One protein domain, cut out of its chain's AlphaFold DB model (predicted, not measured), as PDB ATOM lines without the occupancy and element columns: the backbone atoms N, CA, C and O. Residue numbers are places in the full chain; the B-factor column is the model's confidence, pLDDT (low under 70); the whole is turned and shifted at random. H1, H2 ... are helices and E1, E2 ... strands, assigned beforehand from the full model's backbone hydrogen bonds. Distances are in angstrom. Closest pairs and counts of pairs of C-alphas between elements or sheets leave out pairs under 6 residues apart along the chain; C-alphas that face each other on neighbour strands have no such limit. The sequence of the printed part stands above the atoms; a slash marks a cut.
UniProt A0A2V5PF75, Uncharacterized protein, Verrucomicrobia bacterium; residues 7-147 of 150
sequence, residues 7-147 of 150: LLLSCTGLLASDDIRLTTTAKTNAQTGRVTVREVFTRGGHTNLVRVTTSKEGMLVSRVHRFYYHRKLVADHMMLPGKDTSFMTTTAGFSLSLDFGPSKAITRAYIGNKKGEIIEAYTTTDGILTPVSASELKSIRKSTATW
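Overview. This is residues 7 to 147 of the 150 residues of an uncharacterized protein of Verrucomicrobia bacterium (UniProt A0A2V5PF75). A large, strongly twisted sheet of seven strands, E1 to E7, is partly covered on one face by a smaller, curled sheet of four, E8 to E11, a lopsided sandwich. H1 packs on the smaller sheet over E10, on the side away from the larger sheet, while the turn between E2 and E3 reaches out to the opposite end of the long axis. Along the 141 printed residues, eleven named strands come first and one named helix last; both sheets are antiparallel, their strands in chain order, and the class is mostly strand. The whole is compact, with a radius of gyration of the C-alphas of 15.7 A, yet elongated, spanning 54 by 32 by 28 A.

Arrangement. Start at E1, residues 8 to 13, and read on through E2, 20 to 29, E3, 34 to 43, E4, 46 to 56, E5, 59 to 69, E6, 72 to 79, and E7, 86 to 90. They form a meander, each strand the antiparallel neighbour of the one before, with E1 and E7 as edge strands. Within hydrogen-bond range across successive pairs you find N 11 and O 24 at 3.0 A, N 25 and O 38 at 2.8 A, N 37 and O 53 at 2.8 A, N 52 and O 64 at 2.9 A, N 65 and O 77 at 2.8 A, and N 78 and O 87 at 3.2 A. After E7 a tight link leads to a second meander: E8, residues 94 to 100, E9, 106 to 113, E10, 118 to 125, and E11, 128 to 131. Here look for N 97 and O 110, N 111 and O 120, and N 123 and O 130, each pair 2.9 A apart. The two sheets make a sandwich, two sheets face to face, with strands at 38 degrees to each other. The closest C-alphas of E6 and E8 are Val 74 and Phe 94, 6.7 A apart; those of E4 and E11 are Leu 49 and Pro 131, 6.9 A. E1 is apart from E8, E9, E10 and E11. H1, residues 134 to 145, is on the smaller sheet at a height over the sheet of 8.6 A; it lies over E10 and runs only just across the strands, at 62 degrees to E10 on the local plane. Their closest C-alphas are Ile 118 and Arg 141, 6.0 A apart. In H1 every O i to N i+4 pair is within hydrogen-bond range.

Along the chain. Find C-alpha 8 at (-4.465, 36.192, 31.820), where E1 begins. E4 starts at C-alpha 46, (-1.275, 43.658, 9.771), and runs 30.9 A; E5 runs 30.8 A, E3 29.8 A and E2 29.3 A. H1 ends at C-alpha 145, (16.904, 55.952, -2.005), after 16.7 A.

Size, cuts and confidence. The C-alphas of Gln 31 and Thr 146 are the two farthest apart, 55.0 A. The printed part has no cut and no long link. Its mean pLDDT is 85.2; residues 7 to 8, 10 to 18, 82 to 87 and 145 to 147 are under 70.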
ATOM      1  N   LEU A   7      -3.371  33.394  35.516       57.81
ATOM      2  CA  LEU A   7      -4.031  34.687  35.336       57.81
ATOM      3  C   LEU A   7      -3.636  35.257  33.964       57.81
ATOM      4  O   LEU A   7      -2.443  35.396  33.679       57.81
ATOM      5  N   LEU A   8      -4.630  35.542  33.120       62.47
ATOM      6  CA  LEU A   8      -4.465  36.192  31.820       62.47
ATOM      7  C   LEU A   8      -5.004  37.621  31.922       62.47
ATOM      8  O   LEU A   8      -6.210  37.810  32.048       62.47
ATOM      9  N   LEU A   9      -4.119  38.617  31.856       70.12
ATOM     10  CA  LEU A   9      -4.517  40.011  31.644       70.12
ATOM     11  C   LEU A   9      -4.246  40.379  30.187       70.12
ATOM     12  O   LEU A   9      -3.108  40.274  29.724       70.12
ATOM     13  N   SER A  10      -5.285  40.810  29.474       55.69
ATOM     14  CA  SER A  10      -5.178  41.383  28.134       55.69
ATOM     15  C   SER A  10      -5.515  42.869  28.179       55.69
ATOM     16  O   SER A  10      -6.660  43.224  28.452       55.69
ATOM     17  N   CYS A  11      -4.540  43.724  27.880       61.19
ATOM     18  CA  CYS A  11      -4.748  45.160  27.718       61.19
ATOM     19  C   CYS A  11      -4.456  45.534  26.263       61.19
ATOM     20  O   CYS A  11      -3.376  45.248  25.743       61.19
ATOM     21  N   THR A  12      -5.406  46.183  25.601       53.94
ATOM     22  CA  THR A  12      -5.174  46.891  24.341       53.94
ATOM     23  C   THR A  12      -4.735  48.312  24.677       53.94
ATOM     24  O   THR A  12      -5.535  49.123  25.133       53.94
ATOM     25  N   GLY A  13      -3.444  48.603  24.513       52.94
ATOM     26  CA  GLY A  13      -2.879  49.930  24.752       52.94
ATOM     27  C   GLY A  13      -2.669  50.674  23.435       52.94
ATOM     28  O   GLY A  13      -2.044  50.149  22.515       52.94
ATOM     29  N   LEU A  14      -3.156  51.912  23.343       50.66
ATOM     30  CA  LEU A  14      -2.757  52.874  22.310       50.66
ATOM     31  C   LEU A  14      -1.388  53.461  22.698       50.66
ATOM     32  O   LEU A  14      -1.294  54.571  23.203       50.66
ATOM     33  N   LEU A  15      -0.315  52.687  22.558       52.72
ATOM     34  CA  LEU A  15       1.048  53.194  22.740       52.72
ATOM     35  C   LEU A  15       1.939  52.690  21.609       52.72
ATOM     36  O   LEU A  15       2.730  51.768  21.799       52.72
ATOM     37  N   ALA A  16       1.757  53.279  20.426       51.75
ATOM     38  CA  ALA A  16       2.776  53.417  19.388       51.75
ATOM     39  C   ALA A  16       2.185  54.232  18.218       51.75
ATOM     40  O   ALA A  16       1.533  53.661  17.366       51.75
ATOM     41  N   SER A  17       2.414  55.548  18.126       59.84
ATOM     42  CA  SER A  17       1.941  56.359  16.976       59.84
ATOM     43  C   SER A  17       0.406  56.303  16.730       59.84
ATOM     44  O   SER A  17      -0.314  55.487  17.301       59.84
ATOM     45  N   ASP A  18      -0.149  57.174  15.886       68.19
ATOM     46  CA  ASP A  18      -1.588  57.125  15.553       68.19
ATOM     47  C   ASP A  18      -1.965  55.863  14.742       68.19
ATOM     48  O   ASP A  18      -3.140  55.506  14.627       68.19
ATOM     49  N   ASP A  19      -0.975  55.158  14.175       88.62
ATOM     50  CA  ASP A  19      -1.172  54.054  13.232       88.62
ATOM     51  C   ASP A  19      -0.706  52.664  13.711       88.62
ATOM     52  O   ASP A  19      -1.075  51.672  13.066       88.62
ATOM     53  N   ILE A  20       0.045  52.548  14.819       91.25
ATOM     54  CA  ILE A  20       0.386  51.245  15.411       91.25
ATOM     55  C   ILE A  20      -0.538  50.949  16.593       91.25
ATOM     56  O   ILE A  20      -0.711  51.727  17.526       91.25
ATOM     57  N   ARG A  21      -1.099  49.745  16.603       91.88
ATOM     58  CA  ARG A  21      -1.871  49.218  17.729       91.88
ATOM     59  C   ARG A  21      -1.057  48.169  18.465       91.88
ATOM     60  O   ARG A  21      -0.566  47.230  17.832       91.88
ATOM     61  N   LEU A  22      -0.975  48.305  19.787       92.12
ATOM     62  CA  LEU A  22      -0.326  47.353  20.681       92.12
ATOM     63  C   LEU A  22      -1.377  46.548  21.454       92.12
ATOM     64  O   LEU A  22      -2.226  47.086  22.163       92.12
ATOM     65  N   THR A  23      -1.306  45.227  21.329       93.19
ATOM     66  CA  THR A  23      -2.039  44.298  22.194       93.19
ATOM     67  C   THR A  23      -1.063  43.581  23.105       93.19
ATOM     68  O   THR A  23      -0.164  42.893  22.619       93.19
ATOM     69  N   THR A  24      -1.272  43.694  24.412       92.81
ATOM     70  CA  THR A  24      -0.433  43.058  25.426       92.81
ATOM     71  C   THR A  24      -1.221  41.973  26.140       92.81
ATOM     72  O   THR A  24      -2.347  42.187  26.580       92.81
ATOM     73  N   THR A  25      -0.629  40.791  26.266       93.75
ATOM     74  CA  THR A  25      -1.160  39.667  27.038       93.75
ATOM     75  C   THR A  25      -0.095  39.183  28.004       93.75
ATOM     76  O   THR A  25       0.983  38.773  27.578       93.75
ATOM     77  N   ALA A  26      -0.394  39.193  29.297       93.50
ATOM     78  CA  ALA A  26       0.478  38.634  30.323       93.50
ATOM     79  C   ALA A  26      -0.077  37.297  30.820       93.50
ATOM     80  O   ALA A  26      -1.276  37.169  31.061       93.50
ATOM     81  N   LYS A  27       0.804  36.308  30.982       92.56
ATOM     82  CA  LYS A  27       0.512  35.008  31.588       92.56
ATOM     83  C   LYS A  27       1.495  34.747  32.720       92.56
ATOM     84  O   LYS A  27       2.703  34.706  32.489       92.56
ATOM     85  N   THR A  28       0.972  34.476  33.907       92.62
ATOM     86  CA  THR A  28       1.781  34.103  35.075       92.62
ATOM     87  C   THR A  28       1.649  32.613  35.363       92.62
ATOM     88  O   THR A  28       0.545  32.073  35.406       92.62
ATOM     89  N   ASN A  29       2.778  31.936  35.570       90.56
ATOM     90  CA  ASN A  29       2.842  30.574  36.083       90.56
ATOM     91  C   ASN A  29       3.268  30.620  37.557       90.56
ATOM     92  O   ASN A  29       4.452  30.765  37.866       90.56
ATOM     93  N   ALA A  30       2.296  30.459  38.458       87.50
ATOM     94  CA  ALA A  30       2.518  30.537  39.901       87.50
ATOM     95  C   ALA A  30       3.465  29.447  40.445       87.50
ATOM     96  O   ALA A  30       4.152  29.682  41.430       87.50
ATOM     97  N   GLN A  31       3.552  28.275  39.804       88.25
ATOM     98  CA  GLN A  31       4.415  27.179  40.277       88.25
ATOM     99  C   GLN A  31       5.898  27.435  40.004       88.25
ATOM    100  O   GLN A  31       6.756  26.997  40.761       88.25
ATOM    101  N   THR A  32       6.199  28.111  38.897       88.88
ATOM    102  CA  THR A  32       7.579  28.399  38.476       88.88
ATOM    103  C   THR A  32       8.002  29.836  38.764       88.88
ATOM    104  O   THR A  32       9.163  30.172  38.536       88.88
ATOM    105  N   GLY A  33       7.074  30.694  39.205       90.25
ATOM    106  CA  GLY A  33       7.291  32.134  39.363       90.25
ATOM    107  C   GLY A  33       7.558  32.867  38.043       90.25
ATOM    108  O   GLY A  33       8.061  33.989  38.059       90.25
ATOM    109  N   ARG A  34       7.281  32.234  36.893       92.69
ATOM    110  CA  ARG A  34       7.540  32.811  35.568       92.69
ATOM    111  C   ARG A  34       6.377  33.674  35.106       92.69
ATOM    112  O   ARG A  34       5.225  33.245  35.157       92.69
ATOM    113  N   VAL A  35       6.700  34.841  34.568       95.62
ATOM    114  CA  VAL A  35       5.762  35.727  33.878       95.62
ATOM    115  C   VAL A  35       6.168  35.791  32.413       95.62
ATOM    116  O   VAL A  35       7.314  36.090  32.090       95.62
ATOM    117  N   THR A  36       5.233  35.506  31.517       95.62
ATOM    118  CA  THR A  36       5.415  35.674  30.076       95.62
ATOM    119  C   THR A  36       4.494  36.781  29.597       95.62
ATOM    120  O   THR A  36       3.274  36.666  29.688       95.62
ATOM    121  N   VAL A  37       5.082  37.843  29.062       95.62
ATOM    122  CA  VAL A  37       4.378  38.956  28.431       95.62
ATOM    123  C   VAL A  37       4.530  38.818  26.924       95.62
ATOM    124  O   VAL A  37       5.644  38.741  26.407       95.62
ATOM    125  N   ARG A  38       3.404  38.766  26.219       96.38
ATOM    126  CA  ARG A  38       3.325  38.765  24.763       96.38
ATOM    127  C   ARG A  38       2.729  40.080  24.294       96.38
ATOM    128  O   ARG A  38       1.621  40.429  24.675       96.38
ATOM    129  N   GLU A  39       3.442  40.752  23.416       95.56
ATOM    130  CA  GLU A  39       3.080  42.041  22.843       95.56
ATOM    131  C   GLU A  39       2.984  41.888  21.329       95.56
ATOM    132  O   GLU A  39       3.883  41.340  20.691       95.56
ATOM    133  N   VAL A  40       1.871  42.327  20.750       95.62
ATOM    134  CA  VAL A  40       1.618  42.285  19.309       95.62
ATOM    135  C   VAL A  40       1.422  43.700  18.816       95.62
ATOM    136  O   VAL A  40       0.468  44.367  19.211       95.62
ATOM    137  N   PHE A  41       2.308  44.120  17.926       94.75
ATOM    138  CA  PHE A  41       2.251  45.406  17.258       94.75
ATOM    139  C   PHE A  41       1.688  45.211  15.856       94.75
ATOM    140  O   PHE A  41       2.187  44.384  15.079       94.75
ATOM    141  N   THR A  42       0.651  45.979  15.537       93.81
ATOM    142  CA  THR A  42      -0.002  45.943  14.229       93.81
ATOM    143  C   THR A  42      -0.104  47.329  13.622       93.81
ATOM    144  O   THR A  42      -0.421  48.274  14.332       93.81
ATOM    145  N   ARG A  43       0.099  47.441  12.312       92.19
ATOM    146  CA  ARG A  43      -0.087  48.659  11.518       92.19
ATOM    147  C   ARG A  43      -1.011  48.356  10.353       92.19
ATOM    148  O   ARG A  43      -0.824  47.356   9.657       92.19
ATOM    149  N   GLY A  44      -2.037  49.182  10.154       89.06
ATOM    150  CA  GLY A  44      -3.038  48.946   9.104       89.06
ATOM    151  C   GLY A  44      -3.714  47.567   9.194       89.06
ATOM    152  O   GLY A  44      -4.038  46.974   8.173       89.06
ATOM    153  N   GLY A  45      -3.858  47.008  10.404       89.19
ATOM    154  CA  GLY A  45      -4.450  45.680  10.630       89.19
ATOM    155  C   GLY A  45      -3.534  44.484  10.329       89.19
ATOM    156  O   GLY A  45      -3.972  43.338  10.427       89.19
ATOM    157  N   HIS A  46      -2.267  44.713   9.984       92.69
ATOM    158  CA  HIS A  46      -1.275  43.658   9.771       92.69
ATOM    159  C   HIS A  46      -0.294  43.591  10.937       92.69
ATOM    160  O   HIS A  46       0.085  44.622  11.473       92.69
ATOM    161  N   THR A  47       0.146  42.390  11.316       94.75
ATOM    162  CA  THR A  47       1.218  42.213  12.307       94.75
ATOM    163  C   THR A  47       2.559  42.642  11.727       94.75
ATOM    164  O   THR A  47       2.937  42.156  10.661       94.75
ATOM    165  N   ASN A  48       3.278  43.493  12.459       94.94
ATOM    166  CA  ASN A  48       4.638  43.934  12.131       94.94
ATOM    167  C   ASN A  48       5.646  43.321  13.103       94.94
ATOM    168  O   ASN A  48       6.685  42.816  12.695       94.94
ATOM    169  N   LEU A  49       5.317  43.302  14.398       95.81
ATOM    170  CA  LEU A  49       6.200  42.782  15.436       95.81
ATOM    171  C   LEU A  49       5.399  41.987  16.462       95.81
ATOM    172  O   LEU A  49       4.360  42.434  16.944       95.81
ATOM    173  N   VAL A  50       5.912  40.821  16.837       96.25
ATOM    174  CA  VAL A  50       5.498  40.124  18.054       96.25
ATOM    175  C   VAL A  50       6.694  40.060  18.983       96.25
ATOM    176  O   VAL A  50       7.731  39.512  18.622       96.25
ATOM    177  N   ARG A  51       6.544  40.584  20.193       95.38
ATOM    178  CA  ARG A  51       7.552  40.494  21.242       95.38
ATOM    179  C   ARG A  51       7.058  39.559  22.331       95.38
ATOM    180  O   ARG A  51       5.923  39.662  22.782       95.38
ATOM    181  N   VAL A  52       7.903  38.624  22.742       95.62
ATOM    182  CA  VAL A  52       7.634  37.749  23.884       95.62
ATOM    183  C   VAL A  52       8.761  37.923  24.881       95.62
ATOM    184  O   VAL A  52       9.903  37.565  24.598       95.62
ATOM    185  N   THR A  53       8.435  38.470  26.044       94.62
ATOM    186  CA  THR A  53       9.359  38.630  27.164       94.62
ATOM    187  C   THR A  53       8.984  37.625  28.239       94.62
ATOM    188  O   THR A  53       7.841  37.588  28.682       94.62
ATOM    189  N   THR A  54       9.941  36.808  28.668       94.94
ATOM    190  CA  THR A  54       9.781  35.944  29.840       94.94
ATOM    191  C   THR A  54      10.670  36.455  30.957       94.94
ATOM    192  O   THR A  54      11.860  36.687  30.742       94.94
ATOM    193  N   SER A  55      10.104  36.603  32.146       94.94
ATOM    194  CA  SER A  55      10.812  36.966  33.368       94.94
ATOM    195  C   SER A  55      10.520  35.978  34.496       94.94
ATOM    196  O   SER A  55       9.545  35.221  34.456       94.94
ATOM    197  N   LYS A  56      11.396  35.956  35.497       94.50
ATOM    198  CA  LYS A  56      11.232  35.209  36.746       94.50
ATOM    199  C   LYS A  56      11.807  36.057  37.873       94.50
ATOM    200  O   LYS A  56      12.917  36.552  37.724       94.50
ATOM    201  N   GLU A  57      11.052  36.241  38.959       90.75
ATOM    202  CA  GLU A  57      11.496  37.045  40.117       90.75
ATOM    203  C   GLU A  57      11.966  38.460  39.705       90.75
ATOM    204  O   GLU A  57      12.959  38.981  40.196       90.75
ATOM    205  N   GLY A  58      11.282  39.069  38.727       87.00
ATOM    206  CA  GLY A  58      11.633  40.388  38.179       87.00
ATOM    207  C   GLY A  58      12.808  40.400  37.191       87.00
ATOM    208  O   GLY A  58      12.978  41.376  36.467       87.00
ATOM    209  N   MET A  59      13.573  39.314  37.079       90.94
ATOM    210  CA  MET A  59      14.715  39.218  36.170       90.94
ATOM    211  C   MET A  59      14.305  38.726  34.781       90.94
ATOM    212  O   MET A  59      13.474  37.824  34.641       90.94
ATOM    213  N   LEU A  60      14.923  39.285  33.737       89.62
ATOM    214  CA  LEU A  60      14.754  38.819  32.362       89.62
ATOM    215  C   LEU A  60      15.302  37.393  32.223       89.62
ATOM    216  O   LEU A  60      16.451  37.142  32.557       89.62
ATOM    217  N   VAL A  61      14.497  36.479  31.682       92.44
ATOM    218  CA  VAL A  61      14.907  35.108  31.324       92.44
ATOM    219  C   VAL A  61      15.164  35.003  29.826       92.44
ATOM    220  O   VAL A  61      16.126  34.371  29.401       92.44
ATOM    221  N   SER A  62      14.300  35.606  29.012       91.94
ATOM    222  CA  SER A  62      14.482  35.696  27.565       91.94
ATOM    223  C   SER A  62      13.600  36.789  26.975       91.94
ATOM    224  O   SER A  62      12.534  37.110  27.510       91.94
ATOM    225  N   ARG A  63      14.024  37.339  25.839       92.00
ATOM    226  CA  ARG A  63      13.187  38.201  25.003       92.00
ATOM    227  C   ARG A  63      13.329  37.786  23.549       92.00
ATOM    228  O   ARG A  63      14.437  37.744  23.031       92.00
ATOM    229  N   VAL A  64      12.212  37.503  22.894       92.94
ATOM    230  CA  VAL A  64      12.171  37.161  21.470       92.94
ATOM    231  C   VAL A  64      11.389  38.238  20.734       92.94
ATOM    232  O   VAL A  64      10.252  38.529  21.100       92.94
ATOM    233  N   HIS A  65      11.992  38.805  19.696       93.56
ATOM    234  CA  HIS A  65      11.350  39.689  18.732       93.56
ATOM    235  C   HIS A  65      11.120  38.904  17.445       93.56
ATOM    236  O   HIS A  65      12.069  38.386  16.869       93.56
ATOM    237  N   ARG A  66       9.869  38.803  17.010       94.94
ATOM    238  CA  ARG A  66       9.476  38.160  15.757       94.94
ATOM    239  C   ARG A  66       8.961  39.210  14.797       94.94
ATOM    240  O   ARG A  66       7.940  39.845  15.068       94.94
ATOM    241  N   PHE A  67       9.657  39.387  13.692       94.75
ATOM    242  CA  PHE A  67       9.388  40.414  12.703       94.75
ATOM    243  C   PHE A  67       8.525  39.851  11.581       94.75
ATOM    244  O   PHE A  67       8.819  38.790  11.030       94.75
ATOM    245  N   TYR A  68       7.463  40.566  11.225       94.06
ATOM    246  CA  TYR A  68       6.490  40.142  10.231       94.06
ATOM    247  C   TYR A  68       6.372  41.162   9.102       94.06
ATOM    248  O   TYR A  68       6.395  42.369   9.322       94.06
ATOM    249  N   TYR A  69       6.167  40.658   7.888       91.19
ATOM    250  CA  TYR A  69       5.810  41.459   6.721       91.19
ATOM    251  C   TYR A  69       4.739  40.724   5.915       91.19
ATOM    252  O   TYR A  69       4.852  39.521   5.678       91.19
ATOM    253  N   HIS A  70       3.652  41.413   5.550       85.88
ATOM    254  CA  HIS A  70       2.468  40.811   4.915       85.88
ATOM    255  C   HIS A  70       2.019  39.483   5.559       85.88
ATOM    256  O   HIS A  70       1.758  38.498   4.872       85.88
ATOM    257  N   ARG A  71       1.918  39.457   6.898       84.69
ATOM    258  CA  ARG A  71       1.493  38.287   7.699       84.69
ATOM    259  C   ARG A  71       2.452  37.087   7.670       84.69
ATOM    260  O   ARG A  71       2.124  36.048   8.236       84.69
ATOM    261  N   LYS A  72       3.635  37.212   7.067       88.88
ATOM    262  CA  LYS A  72       4.673  36.176   7.067       88.88
ATOM    263  C   LYS A  72       5.739  36.505   8.098       88.88
ATOM    264  O   LYS A  72       6.125  37.664   8.215       88.88
ATOM    265  N   LEU A  73       6.203  35.486   8.820       91.88
ATOM    266  CA  LEU A  73       7.371  35.614   9.682       91.88
ATOM    267  C   LEU A  73       8.600  35.821   8.792       91.88
ATOM    268  O   LEU A  73       8.922  34.974   7.957       91.88
ATOM    269  N   VAL A  74       9.236  36.975   8.938       92.19
ATOM    270  CA  VAL A  74      10.420  37.347   8.167       92.19
ATOM    271  C   VAL A  74      11.678  37.024   8.936       92.19
ATOM    272  O   VAL A  74      12.605  36.500   8.334       92.19
ATOM    273  N   ALA A  75      11.712  37.342  10.226       90.50
ATOM    274  CA  ALA A  75      12.890  37.117  11.036       90.50
ATOM    275  C   ALA A  75      12.547  36.942  12.511       90.50
ATOM    276  O   ALA A  75      11.545  37.479  12.980       90.50
ATOM    277  N   ASP A  76      13.418  36.253  13.238       90.88
ATOM    278  CA  ASP A  76      13.407  36.212  14.698       90.88
ATOM    279  C   ASP A  76      14.720  36.784  15.231       90.88
ATOM    280  O   ASP A  76      15.775  36.535  14.664       90.88
ATOM    281  N   HIS A  77      14.656  37.530  16.330       88.25
ATOM    282  CA  HIS A  77      15.808  37.985  17.098       88.25
ATOM    283  C   HIS A  77      15.587  37.649  18.574       88.25
ATOM    284  O   HIS A  77      14.707  38.212  19.235       88.25
ATOM    285  N   MET A  78      16.370  36.705  19.090       87.94
ATOM    286  CA  MET A  78      16.285  36.244  20.475       87.94
ATOM    287  C   MET A  78      17.445  36.779  21.306       87.94
ATOM    288  O   MET A  78      18.594  36.620  20.920       87.94
ATOM    289  N   MET A  79      17.132  37.335  22.474       84.69
ATOM    290  CA  MET A  79      18.090  37.819  23.466       84.69
ATOM    291  C   MET A  79      17.970  37.000  24.751       84.69
ATOM    292  O   MET A  79      16.861  36.740  25.241       84.69
ATOM    293  N   LEU A  80      19.119  36.631  25.312       83.81
ATOM    294  CA  LEU A  80      19.245  35.935  26.588       83.81
ATOM    295  C   LEU A  80      20.027  36.812  27.582       83.81
ATOM    296  O   LEU A  80      20.980  37.476  27.182       83.81
ATOM    297  N   PRO A  81      19.649  36.831  28.869       79.50
ATOM    298  CA  PRO A  81      20.364  37.589  29.894       79.50
ATOM    299  C   PRO A  81      21.824  37.130  30.007       79.50
ATOM    300  O   PRO A  81      22.111  35.933  29.951       79.50
ATOM    301  N   GLY A  82      22.740  38.088  30.183       67.56
ATOM    302  CA  GLY A  82      24.166  37.820  30.414       67.56
ATOM    303  C   GLY A  82      24.904  37.177  29.235       67.56
ATOM    304  O   GLY A  82      26.029  36.716  29.408       67.56
ATOM    305  N   LYS A  83      24.282  37.116  28.054       60.91
ATOM    306  CA  LYS A  83      24.905  36.615  26.832       60.91
ATOM    307  C   LYS A  83      24.781  37.660  25.734       60.91
ATOM    308  O   LYS A  83      23.672  38.047  25.385       60.91
ATOM    309  N   ASP A  84      25.899  37.970  25.087       57.09
ATOM    310  CA  ASP A  84      25.935  38.693  23.804       57.09
ATOM    311  C   ASP A  84      25.448  37.811  22.633       57.09
ATOM    312  O   ASP A  84      25.717  38.072  21.463       57.09
ATOM    313  N   THR A  85      24.762  36.704  22.929       56.34
ATOM    314  CA  THR A  85      24.287  35.760  21.924       56.34
ATOM    315  C   THR A  85      22.899  36.172  21.471       56.34
ATOM    316  O   THR A  85      21.918  36.009  22.203       56.34
ATOM    317  N   SER A  86      22.831  36.658  20.236       64.50
ATOM    318  CA  SER A  86      21.590  36.774  19.493       64.50
ATOM    319  C   SER A  86      21.467  35.622  18.500       64.50
ATOM    320  O   SER A  86      22.425  35.254  17.823       64.50
ATOM    321  N   PHE A  87      20.280  35.025  18.429       67.44
ATOM    322  CA  PHE A  87      19.939  34.115  17.337       67.44
ATOM    323  C   PHE A  87      19.090  34.876  16.339       67.44
ATOM    324  O   PHE A  87      18.092  35.486  16.735       67.44
ATOM    325  N   MET A  88      19.497  34.821  15.072       75.38
ATOM    326  CA  MET A  88      18.784  35.444  13.973       75.38
ATOM    327  C   MET A  88      18.465  34.422  12.892       75.38
ATOM    328  O   MET A  88      19.348  33.729  12.392       75.38
ATOM    329  N   THR A  89      17.197  34.351  12.518       76.69
ATOM    330  CA  THR A  89      16.744  33.628  11.327       76.69
ATOM    331  C   THR A  89      16.103  34.625  10.384       76.69
ATOM    332  O   THR A  89      15.524  35.610  10.833       76.69
ATOM    333  N   THR A  90      16.224  34.396   9.078       79.00
ATOM    334  CA  THR A  90      15.521  35.182   8.063       79.00
ATOM    335  C   THR A  90      14.880  34.255   7.039       79.00
ATOM    336  O   THR A  90      15.402  33.183   6.730       79.00
ATOM    337  N   THR A  91      13.724  34.651   6.522       83.38
ATOM    338  CA  THR A  91      13.046  33.941   5.439       83.38
ATOM    339  C   THR A  91      13.628  34.372   4.094       83.38
ATOM    340  O   THR A  91      13.853  35.559   3.856       83.38
ATOM    341  N   ALA A  92      13.818  33.413   3.182       78.31
ATOM    342  CA  ALA A  92      14.339  33.666   1.840       78.31
ATOM    343  C   ALA A  92      13.603  34.823   1.136       78.31
ATOM    344  O   ALA A  92      12.376  34.834   1.021       78.31
ATOM    345  N   GLY A  93      14.375  35.782   0.620       84.31
ATOM    346  CA  GLY A  93      13.862  36.971  -0.065       84.31
ATOM    347  C   GLY A  93      13.729  38.222   0.800       84.31
ATOM    348  O   GLY A  93      13.351  39.267   0.270       84.31
ATOM    349  N   PHE A  94      14.082  38.125   2.079       88.94
ATOM    350  CA  PHE A  94      14.176  39.254   2.991       88.94
ATOM    351  C   PHE A  94      15.535  39.283   3.686       88.94
ATOM    352  O   PHE A  94      16.184  38.250   3.841       88.94
ATOM    353  N   SER A  95      15.935  40.466   4.137       88.44
ATOM    354  CA  SER A  95      17.059  40.663   5.051       88.44
ATOM    355  C   SER A  95      16.573  41.327   6.335       88.44
ATOM    356  O   SER A  95      15.593  42.071   6.317       88.44
ATOM    357  N   LEU A  96      17.256  41.056   7.446       89.50
ATOM    358  CA  LEU A  96      17.131  41.818   8.684       89.50
ATOM    359  C   LEU A  96      18.478  42.497   8.940       89.50
ATOM    360  O   LEU A  96      19.488  41.813   9.088       89.50
ATOM    361  N   SER A  97      18.477  43.825   8.984       89.06
ATOM    362  CA  SER A  97      19.649  44.641   9.306       89.06
ATOM    363  C   SER A  97      19.463  45.275  10.679       89.06
ATOM    364  O   SER A  97      18.359  45.718  11.000       89.06
ATOM    365  N   LEU A  98      20.527  45.318  11.479       88.69
ATOM    366  CA  LEU A  98      20.530  45.892  12.822       88.69
ATOM    367  C   LEU A  98      21.580  46.999  12.892       88.69
ATOM    368  O   LEU A  98      22.746  46.755  12.580       88.69
ATOM    369  N   ASP A  99      21.169  48.175  13.352       89.31
ATOM    370  CA  ASP A  99      22.095  49.242  13.717       89.31
ATOM    371  C   ASP A  99      22.430  49.109  15.200       89.31
ATOM    372  O   ASP A  99      21.548  48.855  16.028       89.31
ATOM    373  N   PHE A 100      23.698  49.322  15.540       86.44
ATOM    374  CA  PHE A 100      24.187  49.279  16.912       86.44
ATOM    375  C   PHE A 100      24.740  50.643  17.315       86.44
ATOM    376  O   PHE A 100      25.479  51.280  16.566       86.44
ATOM    377  N   GLY A 101      24.375  51.094  18.511       84.88
ATOM    378  CA  GLY A 101      24.918  52.307  19.109       84.88
ATOM    379  C   GLY A 101      26.286  52.076  19.762       84.88
ATOM    380  O   GLY A 101      26.776  50.946  19.809       84.88
ATOM    381  N   PRO A 102      26.885  53.125  20.356       83.44
ATOM    382  CA  PRO A 102      28.196  53.039  21.009       83.44
ATOM    383  C   PRO A 102      28.281  51.983  22.120       83.44
ATOM    384  O   PRO A 102      29.329  51.383  22.337       83.44
ATOM    385  N   SER A 103      27.165  51.710  22.803       82.12
ATOM    386  CA  SER A 103      27.061  50.686  23.848       82.12
ATOM    387  C   SER A 103      26.898  49.260  23.310       82.12
ATOM    388  O   SER A 103      26.660  48.344  24.093       82.12
ATOM    389  N   LYS A 104      26.965  49.063  21.986       80.31
ATOM    390  CA  LYS A 104      26.585  47.823  21.284       80.31
ATOM    391  C   LYS A 104      25.121  47.420  21.488       80.31
ATOM    392  O   LYS A 104      24.722  46.327  21.096       80.31
ATOM    393  N   ALA A 105      24.301  48.292  22.073       81.94
ATOM    394  CA  ALA A 105      22.862  48.104  22.087       81.94
ATOM    395  C   ALA A 105      22.307  48.346  20.682       81.94
ATOM    396  O   ALA A 105      22.735  49.275  19.993       81.94
ATOM    397  N   ILE A 106      21.334  47.531  20.275       86.50
ATOM    398  CA  ILE A 106      20.581  47.774  19.042       86.50
ATOM    399  C   ILE A 106      19.915  49.142  19.172       86.50
ATOM    400  O   ILE A 106      19.248  49.386  20.179       86.50
ATOM    401  N   THR A 107      20.094  49.996  18.165       89.75
ATOM    402  CA  THR A 107      19.476  51.326  18.037       89.75
ATOM    403  C   THR A 107      18.366  51.342  16.992       89.75
ATOM    404  O   THR A 107      17.384  52.067  17.153       89.75
ATOM    405  N   ARG A 108      18.470  50.525  15.941       91.94
ATOM    406  CA  ARG A 108      17.429  50.368  14.917       91.94
ATOM    407  C   ARG A 108      17.458  48.973  14.318       91.94
ATOM    408  O   ARG A 108      18.466  48.274  14.391       91.94
ATOM    409  N   ALA A 109      16.349  48.582  13.709       92.62
ATOM    410  CA  ALA A 109      16.297  47.405  12.856       92.62
ATOM    411  C   ALA A 109      15.514  47.706  11.577       92.62
ATOM    412  O   ALA A 109      14.568  48.493  11.599       92.62
ATOM    413  N   TYR A 110      15.864  47.037  10.482       93.19
ATOM    414  CA  TYR A 110      15.183  47.183   9.197       93.19
ATOM    415  C   TYR A 110      14.947  45.827   8.556       93.19
ATOM    416  O   TYR A 110      15.815  44.959   8.604       93.19
ATOM    417  N   ILE A 111      13.802  45.676   7.894       93.06
ATOM    418  CA  ILE A 111      13.617  44.597   6.926       93.06
ATOM    419  C   ILE A 111      13.880  45.153   5.536       93.06
ATOM    420  O   ILE A 111      13.223  46.111   5.120       93.06
ATOM    421  N   GLY A 112      14.798  44.516   4.816       91.44
ATOM    422  CA  GLY A 112      15.028  44.743   3.396       91.44
ATOM    423  C   GLY A 112      14.335  43.691   2.531       91.44
ATOM    424  O   GLY A 112      14.137  42.550   2.955       91.44
ATOM    425  N   ASN A 113      13.969  44.054   1.302       90.25
ATOM    426  CA  ASN A 113      13.591  43.085   0.268       90.25
ATOM    427  C   ASN A 113      14.807  42.684  -0.596       90.25
ATOM    428  O   ASN A 113      15.918  43.177  -0.405       90.25
ATOM    429  N   LYS A 114      14.601  41.811  -1.592       86.88
ATOM    430  CA  LYS A 114      15.660  41.363  -2.523       86.88
ATOM    431  C   LYS A 114      16.367  42.484  -3.297       86.88
ATOM    432  O   LYS A 114      17.454  42.249  -3.808       86.88
ATOM    433  N   LYS A 115      15.748  43.658  -3.425       86.50
ATOM    434  CA  LYS A 115      16.323  44.827  -4.102       86.50
ATOM    435  C   LYS A 115      17.111  45.730  -3.145       86.50
ATOM    436  O   LYS A 115      17.581  46.777  -3.563       86.50
ATOM    437  N   GLY A 116      17.224  45.355  -1.868       82.19
ATOM    438  CA  GLY A 116      17.847  46.182  -0.833       82.19
ATOM    439  C   GLY A 116      16.951  47.311  -0.316       82.19
ATOM    440  O   GLY A 116      17.388  48.107   0.509       82.19
ATOM    441  N   GLU A 117      15.691  47.389  -0.753       90.06
ATOM    442  CA  GLU A 117      14.770  48.441  -0.322       90.06
ATOM    443  C   GLU A 117      14.273  48.163   1.101       90.06
ATOM    444  O   GLU A 117      13.822  47.052   1.402       90.06
ATOM    445  N   ILE A 118      14.281  49.187   1.959       92.94
ATOM    446  CA  ILE A 118      13.719  49.102   3.311       92.94
ATOM    447  C   ILE A 118      12.194  49.020   3.219       92.94
ATOM    448  O   ILE A 118      11.503  49.984   2.889       92.94
ATOM    449  N   ILE A 119      11.642  47.863   3.560       92.94
ATOM    450  CA  ILE A 119      10.197  47.623   3.558       92.94
ATOM    451  C   ILE A 119       9.583  47.729   4.953       92.94
ATOM    452  O   ILE A 119       8.381  47.953   5.063       92.94
ATOM    453  N   GLU A 120      10.387  47.645   6.005       94.31
ATOM    454  CA  GLU A 120       9.941  47.844   7.380       94.31
ATOM    455  C   GLU A 120      11.077  48.400   8.231       94.31
ATOM    456  O   GLU A 120      12.241  48.099   7.970       94.31
ATOM    457  N   ALA A 121      10.737  49.183   9.251       94.75
ATOM    458  CA  ALA A 121      11.710  49.775  10.154       94.75
ATOM    459  C   ALA A 121      11.226  49.739  11.604       94.75
ATOM    460  O   ALA A 121      10.030  49.798  11.904       94.75
ATOM    461  N   TYR A 122      12.191  49.657  12.507       94.62
ATOM    462  CA  TYR A 122      11.974  49.572  13.937       94.62
ATOM    463  C   TYR A 122      12.958  50.488  14.645       94.62
ATOM    464  O   TYR A 122      14.145  50.527  14.312       94.62
ATOM    465  N   THR A 123      12.456  51.180  15.657       92.69
ATOM    466  CA  THR A 123      13.261  51.934  16.610       92.69
ATOM    467  C   THR A 123      13.313  51.180  17.929       92.69
ATOM    468  O   THR A 123      12.594  50.201  18.141       92.69
ATOM    469  N   THR A 124      14.171  51.621  18.830       88.44
ATOM    470  CA  THR A 124      14.345  51.012  20.145       88.44
ATOM    471  C   THR A 124      14.407  52.057  21.236       88.44
ATOM    472  O   THR A 124      14.941  53.151  21.064       88.44
ATOM    473  N   THR A 125      13.883  51.670  22.387       83.94
ATOM    474  CA  THR A 125      14.083  52.354  23.659       83.94
ATOM    475  C   THR A 125      14.595  51.295  24.625       83.94
ATOM    476  O   THR A 125      13.977  50.242  24.750       83.94
ATOM    477  N   ASP A 126      15.766  51.501  25.227       76.38
ATOM    478  CA  ASP A 126      16.388  50.547  26.164       76.38
ATOM    479  C   ASP A 126      16.554  49.111  25.617       76.38
ATOM    480  O   ASP A 126      16.345  48.110  26.309       76.38
ATOM    481  N   GLY A 127      16.902  48.984  24.332       76.69
ATOM    482  CA  GLY A 127      17.069  47.681  23.669       76.69
ATOM    483  C   GLY A 127      15.745  46.951  23.395       76.69
ATOM    484  O   GLY A 127      15.734  45.746  23.120       76.69
ATOM    485  N   ILE A 128      14.617  47.653  23.505       84.75
ATOM    486  CA  ILE A 128      13.278  47.145  23.238       84.75
ATOM    487  C   ILE A 128      12.806  47.687  21.889       84.75
ATOM    488  O   ILE A 128      12.445  48.855  21.768       84.75
ATOM    489  N   LEU A 129      12.766  46.815  20.878       91.00
ATOM    490  CA  LEU A 129      12.338  47.194  19.534       91.00
ATOM    491  C   LEU A 129      10.826  47.424  19.461       91.00
ATOM    492  O   LEU A 129      10.034  46.656  20.022       91.00
ATOM    493  N   THR A 130      10.443  48.457  18.716       92.62
ATOM    494  CA  THR A 130       9.067  48.830  18.372       92.62
ATOM    495  C   THR A 130       9.012  49.278  16.908       92.62
ATOM    496  O   THR A 130       9.981  49.857  16.414       92.62
ATOM    497  N   PRO A 131       7.935  48.973  16.161       94.69
ATOM    498  CA  PRO A 131       7.811  49.439  14.783       94.69
ATOM    499  C   PRO A 131       7.658  50.959  14.745       94.69
ATOM    500  O   PRO A 131       6.984  51.541  15.594       94.69
ATOM    501  N   VAL A 132       8.260  51.586  13.736       93.75
ATOM    502  CA  VAL A 132       8.093  53.026  13.499       93.75
ATOM    503  C   VAL A 132       6.734  53.326  12.859       93.75
ATOM    504  O   VAL A 132       6.100  52.449  12.264       93.75
ATOM    505  N   SER A 133       6.291  54.579  12.934       92.12
ATOM    506  CA  SER A 133       5.065  55.037  12.263       92.12
ATOM    507  C   SER A 133       5.157  54.926  10.732       92.12
ATOM    508  O   SER A 133       6.249  54.896  10.154       92.12
ATOM    509  N   ALA A 134       4.023  54.899  10.030       91.81
ATOM    510  CA  ALA A 134       4.002  54.924   8.564       91.81
ATOM    511  C   ALA A 134       4.676  56.177   7.978       91.81
ATOM    512  O   ALA A 134       5.328  56.093   6.932       91.81
ATOM    513  N   SER A 135       4.525  57.334   8.628       91.81
ATOM    514  CA  SER A 135       5.146  58.589   8.191       91.81
ATOM    515  C   SER A 135       6.669  58.529   8.323       91.81
ATOM    516  O   SER A 135       7.380  58.878   7.378       91.81
ATOM    517  N   GLU A 136       7.173  58.002   9.437       92.56
ATOM    518  CA  GLU A 136       8.602  57.797   9.664       92.56
ATOM    519  C   GLU A 136       9.187  56.763   8.696       92.56
ATOM    520  O   GLU A 136      10.196  57.037   8.048       92.56
ATOM    521  N   LEU A 137       8.517  55.623   8.488       93.12
ATOM    522  CA  LEU A 137       8.942  54.621   7.504       93.12
ATOM    523  C   LEU A 137       9.031  55.211   6.090       93.12
ATOM    524  O   LEU A 137       9.973  54.926   5.347       93.12
ATOM    525  N   LYS A 138       8.069  56.058   5.706       92.81
ATOM    526  CA  LYS A 138       8.101  56.773   4.422       92.81
ATOM    527  C   LYS A 138       9.304  57.716   4.336       92.81
ATOM    528  O   LYS A 138       9.917  57.798   3.274       92.81
ATOM    529  N   SER A 139       9.643  58.407   5.424       92.62
ATOM    530  CA  SER A 139      10.826  59.272   5.496       92.62
ATOM    531  C   SER A 139      12.125  58.474   5.356       92.62
ATOM    532  O   SER A 139      12.967  58.822   4.531       92.62
ATOM    533  N   ILE A 140      12.251  57.358   6.083       91.56
ATOM    534  CA  ILE A 140      13.412  56.457   6.016       91.56
ATOM    535  C   ILE A 140      13.623  55.981   4.577       91.56
ATOM    536  O   ILE A 140      14.690  56.197   4.015       91.56
ATOM    537  N   ARG A 141      12.583  55.440   3.931       91.38
ATOM    538  CA  ARG A 141      12.660  54.970   2.537       91.38
ATOM    539  C   ARG A 141      13.148  56.038   1.561       91.38
ATOM    540  O   ARG A 141      13.961  55.737   0.694       91.38
ATOM    541  N   LYS A 142      12.674  57.281   1.709       87.56
ATOM    542  CA  LYS A 142      13.139  58.408   0.887       87.56
ATOM    543  C   LYS A 142      14.617  58.701   1.122       87.56
ATOM    544  O   LYS A 142      15.350  58.876   0.160       87.56
ATOM    545  N   SER A 143      15.041  58.723   2.386       81.69
ATOM    546  CA  SER A 143      16.435  58.983   2.740       81.69
ATOM    547  C   SER A 143      17.384  57.882   2.285       81.69
ATOM    548  O   SER A 143      18.533  58.188   2.033       81.69
ATOM    549  N   THR A 144      16.936  56.627   2.171       70.19
ATOM    550  CA  THR A 144      17.774  55.504   1.717       70.19
ATOM    551  C   THR A 144      17.895  55.452   0.194       70.19
ATOM    552  O   THR A 144      18.953  55.089  -0.311       70.19
ATOM    553  N   ALA A 145      16.859  55.868  -0.543       62.09
ATOM    554  CA  ALA A 145      16.904  55.952  -2.005       62.09
ATOM    555  C   ALA A 145      18.036  56.868  -2.509       62.09
ATOM    556  O   ALA A 145      18.651  56.575  -3.526       62.09
ATOM    557  N   THR A 146      18.378  57.917  -1.755       54.66
ATOM    558  CA  THR A 146      19.455  58.857  -2.106       54.66
ATOM    559  C   THR A 146      20.875  58.336  -1.840       54.66
ATOM    560  O   THR A 146      21.833  59.010  -2.199       54.66
ATOM    561  N   TRP A 147      21.055  57.160  -1.219       46.34
ATOM    562  CA  TRP A 147      22.394  56.565  -1.020       46.34
ATOM    563  C   TRP A 147      22.845  55.685  -2.192       46.34
ATOM    564  O   TRP A 147      24.014  55.319  -2.243       46.34
TER     565      TRP A 147